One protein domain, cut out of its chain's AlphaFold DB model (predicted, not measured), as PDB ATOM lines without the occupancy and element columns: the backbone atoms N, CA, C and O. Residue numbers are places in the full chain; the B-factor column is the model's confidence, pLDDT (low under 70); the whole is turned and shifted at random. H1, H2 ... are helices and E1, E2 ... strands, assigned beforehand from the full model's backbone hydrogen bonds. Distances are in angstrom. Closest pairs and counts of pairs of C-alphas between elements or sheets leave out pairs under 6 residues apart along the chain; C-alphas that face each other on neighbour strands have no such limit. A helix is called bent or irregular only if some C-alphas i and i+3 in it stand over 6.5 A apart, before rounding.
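AT A GLANCE: This is residues 79 to 175 of the 309 residues of the protein "acVLRF1 domain-containing protein" of Haloterrigena limicola JCM 13563 (UniProt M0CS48). A twisted sheet of four strands has one long, sharply kinked helix, H2, across one of its faces: two layers, a helix on one face of a sheet. On the far side of the sheet from H2, H1 stands off from the strands, with E1 leading into it. The printed part has 97 residues, with elements in the order E1 H1 E2 H2 E3 E4 E5; the sheet runs E4 E3 E2 E5, antiparallel throughout, and the class is mixed, helices and strands. It is compact, with a radius of gyration of the C-alphas of 12.6 A, and spans 35 by 29 by 24 A.

HOW THE PARTS SIT: Start at the inner strands E2, residues 104 to 109, and E3, residues 138 to 143, where N 109 and O 138 are 2.8 A apart, within hydrogen-bond range. E4, residues 149 to 152, forms a hairpin with E3; look at N 139 and O 152, 2.7 A. At the other edge is E5, residues 163 to 165, with N 165 and O 104 at 2.8 A. H2, residues 115 to 133, is on the sheet at a height of 10.2 A, across the strands at 81 degrees to E4 on the local plane; its closest C-alphas to E4 are Ile 132 and Thr 151, 7.3 A. H2 is irregular: C-alphas 124 and 127 are 9.4 A apart, and it has a kink of 133 degrees near residue 124. H1, residues 84 to 96, is not on the sheet. E1, residues 79 to 82, pairs with no named strand, but E1 and E4 are near each other, with 6 pairs of C-alphas within 10 A. In H1 every O i to N i+4 pair is within hydrogen-bond range; in H2 6 of 15 are, beside 11 of 16 O i to N i+3 pairs.

IN THESE COORDINATES: Find C-alpha 79 at (31.109, 11.732, -40.042), where E1 begins; E5 ends at C-alpha 165, (15.058, 27.682, -27.996). H1 measures 18.4 A, E3 16.2 A, E2 15.8 A and H2 12.3 A from first to last C-alpha.

THE WHOLE: The two C-alphas farthest apart, Ala 85 and Asp 115, are 35.8 A apart. The printed part has no cut, no link is long, and no printed residue is under 70 in pLDDT.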
ATOM      1  N   ARG A  79      31.274  10.878 -38.856       96.38
ATOM      2  CA  ARG A  79      31.109  11.732 -40.042       96.38
ATOM      3  C   ARG A  79      30.226  11.011 -41.069       96.38
ATOM      4  O   ARG A  79      30.402   9.811 -41.293       96.38
ATOM      5  N   GLU A  80      29.246  11.692 -41.656       97.06
ATOM      6  CA  GLU A  80      28.350  11.149 -42.692       97.06
ATOM      7  C   GLU A  80      28.031  12.232 -43.734       97.06
ATOM      8  O   GLU A  80      27.532  13.293 -43.383       97.06
ATOM      9  N   GLN A  81      28.252  11.947 -45.020       97.06
ATOM     10  CA  GLN A  81      27.783  12.808 -46.111       97.06
ATOM     11  C   GLN A  81      26.337  12.456 -46.471       97.06
ATOM     12  O   GLN A  81      26.028  11.320 -46.853       97.06
ATOM     13  N   LEU A  82      25.449  13.435 -46.347       97.31
ATOM     14  CA  LEU A  82      24.008  13.292 -46.507       97.31
ATOM     15  C   LEU A  82      23.525  13.992 -47.778       97.31
ATOM     16  O   LEU A  82      23.976  15.080 -48.119       97.31
ATOM     17  N   ARG A  83      22.562  13.369 -48.467       94.12
ATOM     18  CA  ARG A  83      21.896  13.941 -49.648       94.12
ATOM     19  C   ARG A  83      20.524  13.318 -49.903       94.12
ATOM     20  O   ARG A  83      20.267  12.181 -49.486       94.12
ATOM     21  N   GLY A  84      19.678  14.029 -50.647       93.19
ATOM     22  CA  GLY A  84      18.345  13.573 -51.063       93.19
ATOM     23  C   GLY A  84      17.504  13.064 -49.888       93.19
ATOM     24  O   GLY A  84      17.573  13.605 -48.788       93.19
ATOM     25  N   ALA A  85      16.785  11.955 -50.086       94.31
ATOM     26  CA  ALA A  85      15.882  11.392 -49.075       94.31
ATOM     27  C   ALA A  85      16.544  11.103 -47.712       94.31
ATOM     28  O   ALA A  85      15.885  11.161 -46.677       94.31
ATOM     29  N   ARG A  86      17.847  10.784 -47.691       96.62
ATOM     30  CA  ARG A  86      18.574  10.520 -46.442       96.62
ATOM     31  C   ARG A  86      18.830  11.805 -45.650       96.62
ATOM     32  O   ARG A  86      18.734  11.776 -44.428       96.62
ATOM     33  N   LEU A  87      19.140  12.903 -46.340       96.81
ATOM     34  CA  LEU A  87      19.273  14.228 -45.730       96.81
ATOM     35  C   LEU A  87      17.918  14.718 -45.215       96.81
ATOM     36  O   LEU A  87      17.819  15.091 -44.053       96.81
ATOM     37  N   GLU A  88      16.866  14.611 -46.032       96.44
ATOM     38  CA  GLU A  88      15.491  14.956 -45.640       96.44
ATOM     39  C   GLU A  88      15.064  14.250 -44.344       96.44
ATOM     40  O   GLU A  88      14.581  14.893 -43.418       96.44
ATOM     41  N   GLU A  89      15.322  12.943 -44.230       97.62
ATOM     42  CA  GLU A  89      15.018  12.165 -43.024       97.62
ATOM     43  C   GLU A  89      15.776  12.667 -41.782       97.62
ATOM     44  O   GLU A  89      15.228  12.677 -40.677       97.62
ATOM     45  N   VAL A  90      17.049  13.046 -41.930       97.62
ATOM     46  CA  VAL A  90      17.854  13.578 -40.821       97.62
ATOM     47  C   VAL A  90      17.343  14.952 -40.401       97.62
ATOM     48  O   VAL A  90      17.138  15.169 -39.208       97.62
ATOM     49  N   LEU A  91      17.062  15.841 -41.355       97.38
ATOM     50  CA  LEU A  91      16.499  17.162 -41.078       97.38
ATOM     51  C   LEU A  91      15.136  17.051 -40.387       97.38
ATOM     52  O   LEU A  91      14.902  17.735 -39.396       97.38
ATOM     53  N   ASP A  92      14.268  16.138 -40.831       96.88
ATOM     54  CA  ASP A  92      12.975  15.884 -40.189       96.88
ATOM     55  C   ASP A  92      13.137  15.394 -38.741       96.88
ATOM     56  O   ASP A  92      12.370  15.786 -37.858       96.88
ATOM     57  N   ARG A  93      14.151  14.560 -38.463       96.88
ATOM     58  CA  ARG A  93      14.469  14.117 -37.096       96.88
ATOM     59  C   ARG A  93      14.933  15.273 -36.223       96.88
ATOM     60  O   ARG A  93      14.391  15.429 -35.131       96.88
ATOM     61  N   LEU A  94      15.879  16.080 -36.697       96.81
ATOM     62  CA  LEU A  94      16.365  17.248 -35.962       96.81
ATOM     63  C   LEU A  94      15.222  18.238 -35.704       96.81
ATOM     64  O   LEU A  94      14.962  18.606 -34.562       96.81
ATOM     65  N   ALA A  95      14.437  18.553 -36.733       95.31
ATOM     66  CA  ALA A  95      13.281  19.438 -36.634       95.31
ATOM     67  C   ALA A  95      12.153  18.889 -35.741       95.31
ATOM     68  O   ALA A  95      11.277  19.655 -35.326       95.31
ATOM     69  N   SER A  96      12.138  17.587 -35.427       96.19
ATOM     70  CA  SER A  96      11.172  16.969 -34.504       96.19
ATOM     71  C   SER A  96      11.567  17.067 -33.028       96.19
ATOM     72  O   SER A  96      10.714  16.868 -32.161       96.19
ATOM     73  N   PHE A  97      12.831  17.384 -32.729       96.31
ATOM     74  CA  PHE A  97      13.344  17.469 -31.365       96.31
ATOM     75  C   PHE A  97      12.706  18.643 -30.609       96.31
ATOM     76  O   PHE A  97      12.565  19.742 -31.151       96.31
ATOM     77  N   ARG A  98      12.253  18.404 -29.374       96.00
ATOM     78  CA  ARG A  98      11.556  19.396 -28.541       96.00
ATOM     79  C   ARG A  98      12.076  19.352 -27.113       96.00
ATOM     80  O   ARG A  98      12.178  18.267 -26.540       96.00
ATOM     81  N   THR A  99      12.326  20.522 -26.540       95.00
ATOM     82  CA  THR A  99      12.905  20.702 -25.200       95.00
ATOM     83  C   THR A  99      12.157  21.782 -24.407       95.00
ATOM     84  O   THR A  99      11.068  22.222 -24.790       95.00
ATOM     85  N   GLY A 100      12.692  22.167 -23.241       92.19
ATOM     86  CA  GLY A 100      12.282  23.392 -22.551       92.19
ATOM     87  C   GLY A 100      12.711  24.647 -23.321       92.19
ATOM     88  O   GLY A 100      13.429  24.558 -24.301       92.19
ATOM     89  N   ARG A 101      12.295  25.838 -22.872       85.94
ATOM     90  CA  ARG A 101      12.429  27.107 -23.631       85.94
ATOM     91  C   ARG A 101      13.861  27.518 -24.010       85.94
ATOM     92  O   ARG A 101      13.993  28.411 -24.833       85.94
ATOM     93  N   GLU A 102      14.872  26.902 -23.413       91.06
ATOM     94  CA  GLU A 102      16.299  27.195 -23.601       91.06
ATOM     95  C   GLU A 102      17.098  25.882 -23.684       91.06
ATOM     96  O   GLU A 102      18.212  25.793 -23.191       91.06
ATOM     97  N   GLY A 103      16.491  24.816 -24.223       93.75
ATOM     98  CA  GLY A 103      17.091  23.479 -24.208       93.75
ATOM     99  C   GLY A 103      17.710  23.035 -25.531       93.75
ATOM    100  O   GLY A 103      18.259  21.945 -25.605       93.75
ATOM    101  N   ALA A 104      17.557  23.807 -26.605       96.88
ATOM    102  CA  ALA A 104      18.116  23.490 -27.916       96.88
ATOM    103  C   ALA A 104      18.818  24.720 -28.495       96.88
ATOM    104  O   ALA A 104      18.162  25.722 -28.774       96.88
ATOM    105  N   LEU A 105      20.132  24.632 -28.671       95.75
ATOM    106  CA  LEU A 105      20.961  25.629 -29.329       95.75
ATOM    107  C   LEU A 105      21.023  25.360 -30.828       95.75
ATOM    108  O   LEU A 105      21.320  24.243 -31.262       95.75
ATOM    109  N   THR A 106      20.821  26.416 -31.602       95.94
ATOM    110  CA  THR A 106      21.204  26.488 -33.009       95.94
ATOM    111  C   THR A 106      22.156  27.663 -33.188       95.94
ATOM    112  O   THR A 106      21.816  28.773 -32.783       95.94
ATOM    113  N   ALA A 107      23.335  27.434 -33.769       94.56
ATOM    114  CA  ALA A 107      24.276  28.509 -34.079       94.56
ATOM    115  C   ALA A 107      25.073  28.218 -35.354       94.56
ATOM    116  O   ALA A 107      25.481  27.082 -35.590       94.56
ATOM    117  N   VAL A 108      25.299  29.256 -36.156       94.88
ATOM    118  CA  VAL A 108      26.226  29.222 -37.292       94.88
ATOM    119  C   VAL A 108      27.617  29.584 -36.785       94.88
ATOM    120  O   VAL A 108      27.777  30.553 -36.042       94.88
ATOM    121  N   ILE A 109      28.606  28.780 -37.157       93.62
ATOM    122  CA  ILE A 109      30.008  28.925 -36.782       93.62
ATOM    123  C   ILE A 109      30.807  29.006 -38.078       93.62
ATOM    124  O   ILE A 109      30.881  28.018 -38.801       93.62
ATOM    125  N   ASP A 110      31.378  30.171 -38.379       90.69
ATOM    126  CA  ASP A 110      32.156  30.374 -39.609       90.69
ATOM    127  C   ASP A 110      33.629  29.972 -39.461       90.69
ATOM    128  O   ASP A 110      34.211  29.421 -40.392       90.69
ATOM    129  N   ASP A 111      34.226  30.251 -38.299       87.81
ATOM    130  CA  ASP A 111      35.649  30.008 -38.014       87.81
ATOM    131  C   ASP A 111      35.814  29.480 -36.585       87.81
ATOM    132  O   ASP A 111      36.167  28.326 -36.370       87.81
ATOM    133  N   GLU A 112      35.425  30.287 -35.594       89.69
ATOM    134  CA  GLU A 112      35.502  29.918 -34.180       89.69
ATOM    135  C   GLU A 112      34.167  30.140 -33.464       89.69
ATOM    136  O   GLU A 112      33.388  31.040 -33.797       89.69
ATOM    137  N   VAL A 113      33.926  29.349 -32.418       87.88
ATOM    138  CA  VAL A 113      32.762  29.498 -31.544       87.88
ATOM    139  C   VAL A 113      32.746  30.893 -30.899       87.88
ATOM    140  O   VAL A 113      33.699  31.249 -30.191       87.88
ATOM    141  N   PRO A 114      31.657  31.672 -31.059       86.81
ATOM    142  CA  PRO A 114      31.544  32.989 -30.448       86.81
ATOM    143  C   PRO A 114      31.597  32.930 -28.918       86.81
ATOM    144  O   PRO A 114      30.936  32.098 -28.292       86.81
ATOM    145  N   ASP A 115      32.294  33.888 -28.301       86.00
ATOM    146  CA  ASP A 115      32.388  34.018 -26.836       86.00
ATOM    147  C   ASP A 115      31.014  34.081 -26.147       86.00
ATOM    148  O   ASP A 115      30.875  33.681 -24.996       86.00
ATOM    149  N   THR A 116      29.985  34.561 -26.853       86.25
ATOM    150  CA  THR A 116      28.613  34.667 -26.340       86.25
ATOM    151  C   THR A 116      27.970  33.325 -26.015       86.25
ATOM    152  O   THR A 116      27.089  33.296 -25.162       86.25
ATOM    153  N   VAL A 117      28.383  32.242 -26.680       87.25
ATOM    154  CA  VAL A 117      27.843  30.884 -26.480       87.25
ATOM    155  C   VAL A 117      28.905  29.879 -26.043       87.25
ATOM    156  O   VAL A 117      28.576  28.741 -25.721       87.25
ATOM    157  N   ARG A 118      30.181  30.280 -26.006       90.25
ATOM    158  CA  ARG A 118      31.306  29.406 -25.654       90.25
ATOM    159  C   ARG A 118      31.189  28.835 -24.241       90.25
ATOM    160  O   ARG A 118      31.420  27.641 -24.070       90.25
ATOM    161  N   ASP A 119      30.815  29.654 -23.259       89.31
ATOM    162  CA  ASP A 119      30.657  29.204 -21.868       89.31
ATOM    163  C   ASP A 119      29.499  28.199 -21.735       89.31
ATOM    164  O   ASP A 119      29.682  27.123 -21.167       89.31
ATOM    165  N   ASP A 120      28.344  28.492 -22.348       89.62
ATOM    166  CA  ASP A 120      27.187  27.582 -22.362       89.62
ATOM    167  C   ASP A 120      27.538  26.239 -23.024       89.62
ATOM    168  O   ASP A 120      27.178  25.162 -22.546       89.62
ATOM    169  N   LEU A 121      28.278  26.291 -24.132       90.31
ATOM    170  CA  LEU A 121      28.755  25.109 -24.839       90.31
ATOM    171  C   LEU A 121      29.775  24.320 -24.018       90.31
ATOM    172  O   LEU A 121      29.744  23.090 -24.044       90.31
ATOM    173  N   ALA A 122      30.657  24.990 -23.277       91.19
ATOM    174  CA  ALA A 122      31.631  24.340 -22.407       91.19
ATOM    175  C   ALA A 122      30.952  23.613 -21.237       91.19
ATOM    176  O   ALA A 122      31.385  22.519 -20.874       91.19
ATOM    177  N   ASP A 123      29.856  24.153 -20.701       89.69
ATOM    178  CA  ASP A 123      29.068  23.487 -19.660       89.69
ATOM    179  C   ASP A 123      28.423  22.177 -20.157       89.69
ATOM    180  O   ASP A 123      28.298  21.216 -19.390       89.69
ATOM    181  N   VAL A 124      28.053  22.105 -21.442       91.19
ATOM    182  CA  VAL A 124      27.401  20.929 -22.052       91.19
ATOM    183  C   VAL A 124      28.410  19.927 -22.623       91.19
ATOM    184  O   VAL A 124      28.304  18.720 -22.393       91.19
ATOM    185  N   LEU A 125      29.381  20.407 -23.397       90.06
ATOM    186  CA  LEU A 125      30.310  19.588 -24.182       90.06
ATOM    187  C   LEU A 125      31.682  19.420 -23.520       90.06
ATOM    188  O   LEU A 125      32.434  18.509 -23.886       90.06
ATOM    189  N   GLY A 126      32.025  20.263 -22.547       89.50
ATOM    190  CA  GLY A 126      33.348  20.290 -21.932       89.50
ATOM    191  C   GLY A 126      34.436  20.563 -22.968       89.50
ATOM    192  O   GLY A 126      34.351  21.493 -23.762       89.50
ATOM    193  N   GLU A 127      35.455  19.708 -22.999       86.38
ATOM    194  CA  GLU A 127      36.590  19.844 -23.924       86.38
ATOM    195  C   GLU A 127      36.182  19.654 -25.402       86.38
ATOM    196  O   GLU A 127      36.875  20.131 -26.296       86.38
ATOM    197  N   ARG A 128      35.021  19.034 -25.680       88.19
ATOM    198  CA  ARG A 128      34.515  18.801 -27.050       88.19
ATOM    199  C   ARG A 128      34.071  20.060 -27.785       88.19
ATOM    200  O   ARG A 128      33.802  19.965 -28.976       88.19
ATOM    201  N   VAL A 129      34.020  21.223 -27.134       90.94
ATOM    202  CA  VAL A 129      33.779  22.498 -27.833       90.94
ATOM    203  C   VAL A 129      34.825  22.737 -28.924       90.94
ATOM    204  O   VAL A 129      34.468  23.230 -29.987       90.94
ATOM    205  N   ALA A 130      36.072  22.293 -28.720       89.06
ATOM    206  CA  ALA A 130      37.135  22.412 -29.722       89.06
ATOM    207  C   ALA A 130      36.805  21.677 -31.040       89.06
ATOM    208  O   ALA A 130      37.230  22.105 -32.106       89.06
ATOM    209  N   LEU A 131      35.982  20.619 -30.989       91.25
ATOM    210  CA  LEU A 131      35.526  19.918 -32.194       91.25
ATOM    211  C   LEU A 131      34.608  20.783 -33.064       91.25
ATOM    212  O   LEU A 131      34.464  20.506 -34.247       91.25
ATOM    213  N   ILE A 132      33.949  21.796 -32.496       91.62
ATOM    214  CA  ILE A 132      33.109  22.714 -33.271       91.62
ATOM    215  C   ILE A 132      33.998  23.630 -34.118       91.62
ATOM    216  O   ILE A 132      33.734  23.799 -35.303       91.62
ATOM    217  N   ASP A 133      35.089  24.136 -33.536       90.19
ATOM    218  CA  ASP A 133      36.081  24.947 -34.251       90.19
ATOM    219  C   ASP A 133      36.721  24.125 -35.399       90.19
ATOM    220  O   ASP A 133      36.838  24.593 -36.526       90.19
ATOM    221  N   GLU A 134      37.030  22.841 -35.170       88.81
ATOM    222  CA  GLU A 134      37.552  21.933 -36.215       88.81
ATOM    223  C   GLU A 134      36.565  21.621 -37.347       88.81
ATOM    224  O   GLU A 134      36.955  21.093 -38.392       88.81
ATOM    225  N   THR A 135      35.278  21.867 -37.118       91.56
ATOM    226  CA  THR A 135      34.205  21.521 -38.050       91.56
ATOM    227  C   THR A 135      33.576  22.737 -38.712       91.56
ATOM    228  O   THR A 135      32.678  22.577 -39.536       91.56
ATOM    229  N   ALA A 136      34.067  23.937 -38.402       90.62
ATOM    230  CA  ALA A 136      33.700  25.160 -39.088       90.62
ATOM    231  C   ALA A 136      34.167  25.146 -40.570       90.62
ATOM    232  O   ALA A 136      35.226  24.589 -40.883       90.62
ATOM    233  N   PRO A 137      33.410  25.759 -41.500       93.00
ATOM    234  CA  PRO A 137      32.124  26.411 -41.277       93.00
ATOM    235  C   PRO A 137      30.982  25.395 -41.090       93.00
ATOM    236  O   PRO A 137      30.824  24.465 -41.879       93.00
ATOM    237  N   CYS A 138      30.149  25.572 -40.061       95.00
ATOM    238  CA  CYS A 138      29.023  24.678 -39.799       95.00
ATOM    239  C   CYS A 138      27.843  25.344 -39.081       95.00
ATOM    240  O   CYS A 138      27.961  26.371 -38.421       95.00
ATOM    241  N   LEU A 139      26.683  24.703 -39.173       96.25
ATOM    242  CA  LEU A 139      25.523  24.922 -38.328       96.25
ATOM    243  C   LEU A 139      25.523  23.877 -37.207       96.25
ATOM    244  O   LEU A 139      25.350  22.681 -37.463       96.25
ATOM    245  N   CYS A 140      25.679  24.314 -35.963       95.38
ATOM    246  CA  CYS A 140      25.612  23.439 -34.803       95.38
ATOM    247  C   CYS A 140      24.169  23.298 -34.292       95.38
ATOM    248  O   CYS A 140      23.370  24.236 -34.309       95.38
ATOM    249  N   CYS A 141      23.823  22.089 -33.856       96.56
ATOM    250  CA  CYS A 141      22.559  21.751 -33.206       96.56
ATOM    251  C   CYS A 141      22.876  20.939 -31.951       96.56
ATOM    252  O   CYS A 141      23.280  19.776 -32.047       96.56
ATOM    253  N   ILE A 142      22.739  21.568 -30.783       96.44
ATOM    254  CA  ILE A 142      23.164  21.004 -29.495       96.44
ATOM    255  C   ILE A 142      22.047  21.161 -28.463       96.44
ATOM    256  O   ILE A 142      21.444  22.225 -28.373       96.44
ATOM    257  N   ASP A 143      21.740  20.121 -27.691       96.06
ATOM    258  CA  ASP A 143      20.793  20.223 -26.578       96.06
ATOM    259  C   ASP A 143      21.481  20.439 -25.224       96.06
ATOM    260  O   ASP A 143      22.614  20.016 -25.002       96.06
ATOM    261  N   ASP A 144      20.756  21.043 -24.287       93.69
ATOM    262  CA  ASP A 144      21.224  21.339 -22.926       93.69
ATOM    263  C   ASP A 144      21.543  20.084 -22.097       93.69
ATOM    264  O   ASP A 144      22.326  20.137 -21.148       93.69
ATOM    265  N   ALA A 145      20.951  18.938 -22.445       91.19
ATOM    266  CA  ALA A 145      21.180  17.667 -21.766       91.19
ATOM    267  C   ALA A 145      22.290  16.808 -22.407       91.19
ATOM    268  O   ALA A 145      22.582  15.723 -21.890       91.19
ATOM    269  N   GLY A 146      22.906  17.258 -23.507       88.38
ATOM    270  CA  GLY A 146      23.973  16.541 -24.217       88.38
ATOM    271  C   GLY A 146      23.530  15.221 -24.867       88.38
ATOM    272  O   GLY A 146      24.352  14.330 -25.107       88.38
ATOM    273  N   LEU A 147      22.231  15.052 -25.125       92.00
ATOM    274  CA  LEU A 147      21.666  13.906 -25.842       92.00
ATOM    275  C   LEU A 147      21.947  13.964 -27.350       92.00
ATOM    276  O   LEU A 147      22.003  12.924 -28.013       92.00
ATOM    277  N   LEU A 148      22.093  15.168 -27.890       94.75
ATOM    278  CA  LEU A 148      22.254  15.501 -29.289       94.75
ATOM    279  C   LEU A 148      23.265  16.642 -29.403       94.75
ATOM    280  O   LEU A 148      23.008  17.763 -28.990       94.75
ATOM    281  N   ALA A 149      24.409  16.338 -30.006       96.00
ATOM    282  CA  ALA A 149      25.436  17.310 -30.342       96.00
ATOM    283  C   ALA A 149      25.927  16.997 -31.753       96.00
ATOM    284  O   ALA A 149      26.622  15.998 -31.972       96.00
ATOM    285  N   VAL A 150      25.474  17.789 -32.722       97.44
ATOM    286  CA  VAL A 150      25.820  17.600 -34.130       97.44
ATOM    287  C   VAL A 150      26.158  18.918 -34.801       97.44
ATOM    288  O   VAL A 150      25.626  19.967 -34.439       97.44
ATOM    289  N   THR A 151      26.998  18.832 -35.818       97.44
ATOM    290  CA  THR A 151      27.313  19.915 -36.746       97.44
ATOM    291  C   THR A 151      26.909  19.483 -38.150       97.44
ATOM    292  O   THR A 151      26.984  18.305 -38.513       97.44
ATOM    293  N   LEU A 152      26.397  20.431 -38.922       97.56
ATOM    294  CA  LEU A 152      25.992  20.261 -40.311       97.56
ATOM    295  C   LEU A 152      26.711  21.314 -41.147       97.56
ATOM    296  O   LEU A 152      26.725  22.467 -40.746       97.56
ATOM    297  N   GLU A 153      27.226  20.967 -42.319       96.38
ATOM    298  CA  GLU A 153      27.743  21.950 -43.282       96.38
ATOM    299  C   GLU A 153      26.655  22.258 -44.333       96.38
ATOM    300  O   GLU A 153      26.473  21.476 -45.279       96.38
ATOM    301  N   PRO A 154      25.835  23.315 -44.149       95.25
ATOM    302  CA  PRO A 154      24.779  23.657 -45.092       95.25
ATOM    303  C   PRO A 154      25.363  24.210 -46.409       95.25
ATOM    304  O   PRO A 154      26.212  25.098 -46.376       95.25
ATOM    305  N   PRO A 155      24.875  23.755 -47.579       94.94
ATOM    306  CA  PRO A 155      25.237  24.314 -48.883       94.94
ATOM    307  C   PRO A 155      25.000  25.824 -49.025       94.94
ATOM    308  O   PRO A 155      25.727  26.500 -49.752       94.94
ATOM    309  N   ILE A 156      23.963  26.350 -48.367       94.75
ATOM    310  CA  ILE A 156      23.668  27.784 -48.308       94.75
ATOM    311  C   ILE A 156      23.801  28.221 -46.853       94.75
ATOM    312  O   ILE A 156      23.083  27.704 -45.995       94.75
ATOM    313  N   SER A 157      24.712  29.162 -46.590       91.31
ATOM    314  CA  SER A 157      24.972  29.628 -45.227       91.31
ATOM    315  C   SER A 157      23.728  30.316 -44.644       91.31
ATOM    316  O   SER A 157      23.202  31.239 -45.277       91.31
ATOM    317  N   PRO A 158      23.224  29.873 -43.481       92.56
ATOM    318  CA  PRO A 158      22.102  30.515 -42.809       92.56
ATOM    319  C   PRO A 158      22.495  31.885 -42.246       92.56
ATOM    320  O   PRO A 158      23.563  32.033 -41.663       92.56
ATOM    321  N   ASP A 159      21.593  32.861 -42.332       88.75
ATOM    322  CA  ASP A 159      21.723  34.148 -41.634       88.75
ATOM    323  C   ASP A 159      20.904  34.104 -40.337       88.75
ATOM    324  O   ASP A 159      19.786  34.623 -40.261       88.75
ATOM    325  N   VAL A 160      21.408  33.361 -39.344       87.00
ATOM    326  CA  VAL A 160      20.754  33.200 -38.038       87.00
ATOM    327  C   VAL A 160      21.729  33.414 -36.890       87.00
ATOM    328  O   VAL A 160      22.842  32.888 -36.878       87.00
ATOM    329  N   ASP A 161      21.274  34.154 -35.882       87.06
ATOM    330  CA  ASP A 161      22.021  34.351 -34.647       87.06
ATOM    331  C   ASP A 161      21.989  33.093 -33.773       87.06
ATOM    332  O   ASP A 161      20.974  32.392 -33.678       87.06
ATOM    333  N   ALA A 162      23.082  32.864 -33.045       91.12
ATOM    334  CA  ALA A 162      23.164  31.804 -32.051       91.12
ATOM    335  C   ALA A 162      22.046  31.946 -31.002       91.12
ATOM    336  O   ALA A 162      22.010  32.919 -30.245       91.12
ATOM    337  N   THR A 163      21.130  30.978 -30.963       90.75
ATOM    338  CA  THR A 163      19.905  31.074 -30.162       90.75
ATOM    339  C   THR A 163      19.579  29.762 -29.459       90.75
ATOM    340  O   THR A 163      19.516  28.701 -30.081       90.75
ATOM    341  N   TRP A 164      19.298  29.855 -28.157       94.44
ATOM    342  CA  TRP A 164      18.679  28.790 -27.370       94.44
ATOM    343  C   TRP A 164      17.152  28.882 -27.450       94.44
ATOM    344  O   TRP A 164      16.561  29.935 -27.207       94.44
ATOM    345  N   SER A 165      16.503  27.770 -27.777       94.81
ATOM    346  CA  SER A 165      15.058  27.682 -27.996       94.81
ATOM    347  C   SER A 165      14.497  26.342 -27.501       94.81
ATOM    348  O   SER A 165      15.199  25.535 -26.890       94.81
ATOM    349  N   ASP A 166      13.210  26.095 -27.756       95.88
ATOM    350  CA  ASP A 166      12.525  24.827 -27.455       95.88
ATOM    351  C   ASP A 166      12.647  23.767 -28.564       95.88
ATOM    352  O   ASP A 166      12.036  22.693 -28.486       95.88
ATOM    353  N   ARG A 167      13.403  24.082 -29.620       96.62
ATOM    354  CA  ARG A 167      13.665  23.271 -30.817       96.62
ATOM    355  C   ARG A 167      14.852  23.851 -31.591       96.62
ATOM    356  O   ARG A 167      15.165  25.021 -31.412       96.62
ATOM    357  N   PHE A 168      15.416  23.080 -32.516       96.62
ATOM    358  CA  PHE A 168      16.387  23.608 -33.479       96.62
ATOM    359  C   PHE A 168      15.713  24.473 -34.552       96.62
ATOM    360  O   PHE A 168      14.623  24.136 -35.035       96.62
ATOM    361  N   GLU A 169      16.371  25.565 -34.932       93.62
ATOM    362  CA  GLU A 169      15.937  26.460 -36.006       93.62
ATOM    363  C   GLU A 169      16.576  26.014 -37.322       93.62
ATOM    364  O   GLU A 169      17.755  26.220 -37.569       93.62
ATOM    365  N   LEU A 170      15.800  25.308 -38.146       93.00
ATOM    366  CA  LEU A 170      16.278  24.703 -39.387       93.00
ATOM    367  C   LEU A 170      15.329  25.043 -40.529       93.00
ATOM    368  O   LEU A 170      14.147  24.683 -40.477       93.00
ATOM    369  N   GLU A 171      15.853  25.655 -41.586       93.25
ATOM    370  CA  GLU A 171      15.117  25.859 -42.832       93.25
ATOM    371  C   GLU A 171      15.600  24.888 -43.908       93.25
ATOM    372  O   GLU A 171      16.788  24.614 -44.067       93.25
ATOM    373  N   ARG A 172      14.651  24.323 -44.662       92.88
ATOM    374  CA  ARG A 172      14.976  23.311 -45.679       92.88
ATOM    375  C   ARG A 172      15.768  23.883 -46.846       92.88
ATOM    376  O   ARG A 172      16.527  23.141 -47.457       92.88
ATOM    377  N   GLU A 173      15.583  25.160 -47.150       93.38
ATOM    378  CA  GLU A 173      16.254  25.829 -48.266       93.38
ATOM    379  C   GLU A 173      17.768  25.949 -48.073       93.38
ATOM    380  O   GLU A 173      18.493  25.983 -49.059       93.38
ATOM    381  N   TRP A 174      18.262  25.888 -46.830       95.38
ATOM    382  CA  TRP A 174      19.702  25.868 -46.557       95.38
ATOM    383  C   TRP A 174      20.378  24.578 -47.041       95.38
ATOM    384  O   TRP A 174      21.566  24.568 -47.347       95.38
ATOM    385  N   PHE A 175      19.612  23.483 -47.117       96.25
ATOM    386  CA  PHE A 175      20.115  22.124 -47.340       96.25
ATOM    387  C   PHE A 175      19.626  21.474 -48.633       96.25
ATOM    388  O   PHE A 175      20.250  20.533 -49.127       96.25
TER     389      PHE A 175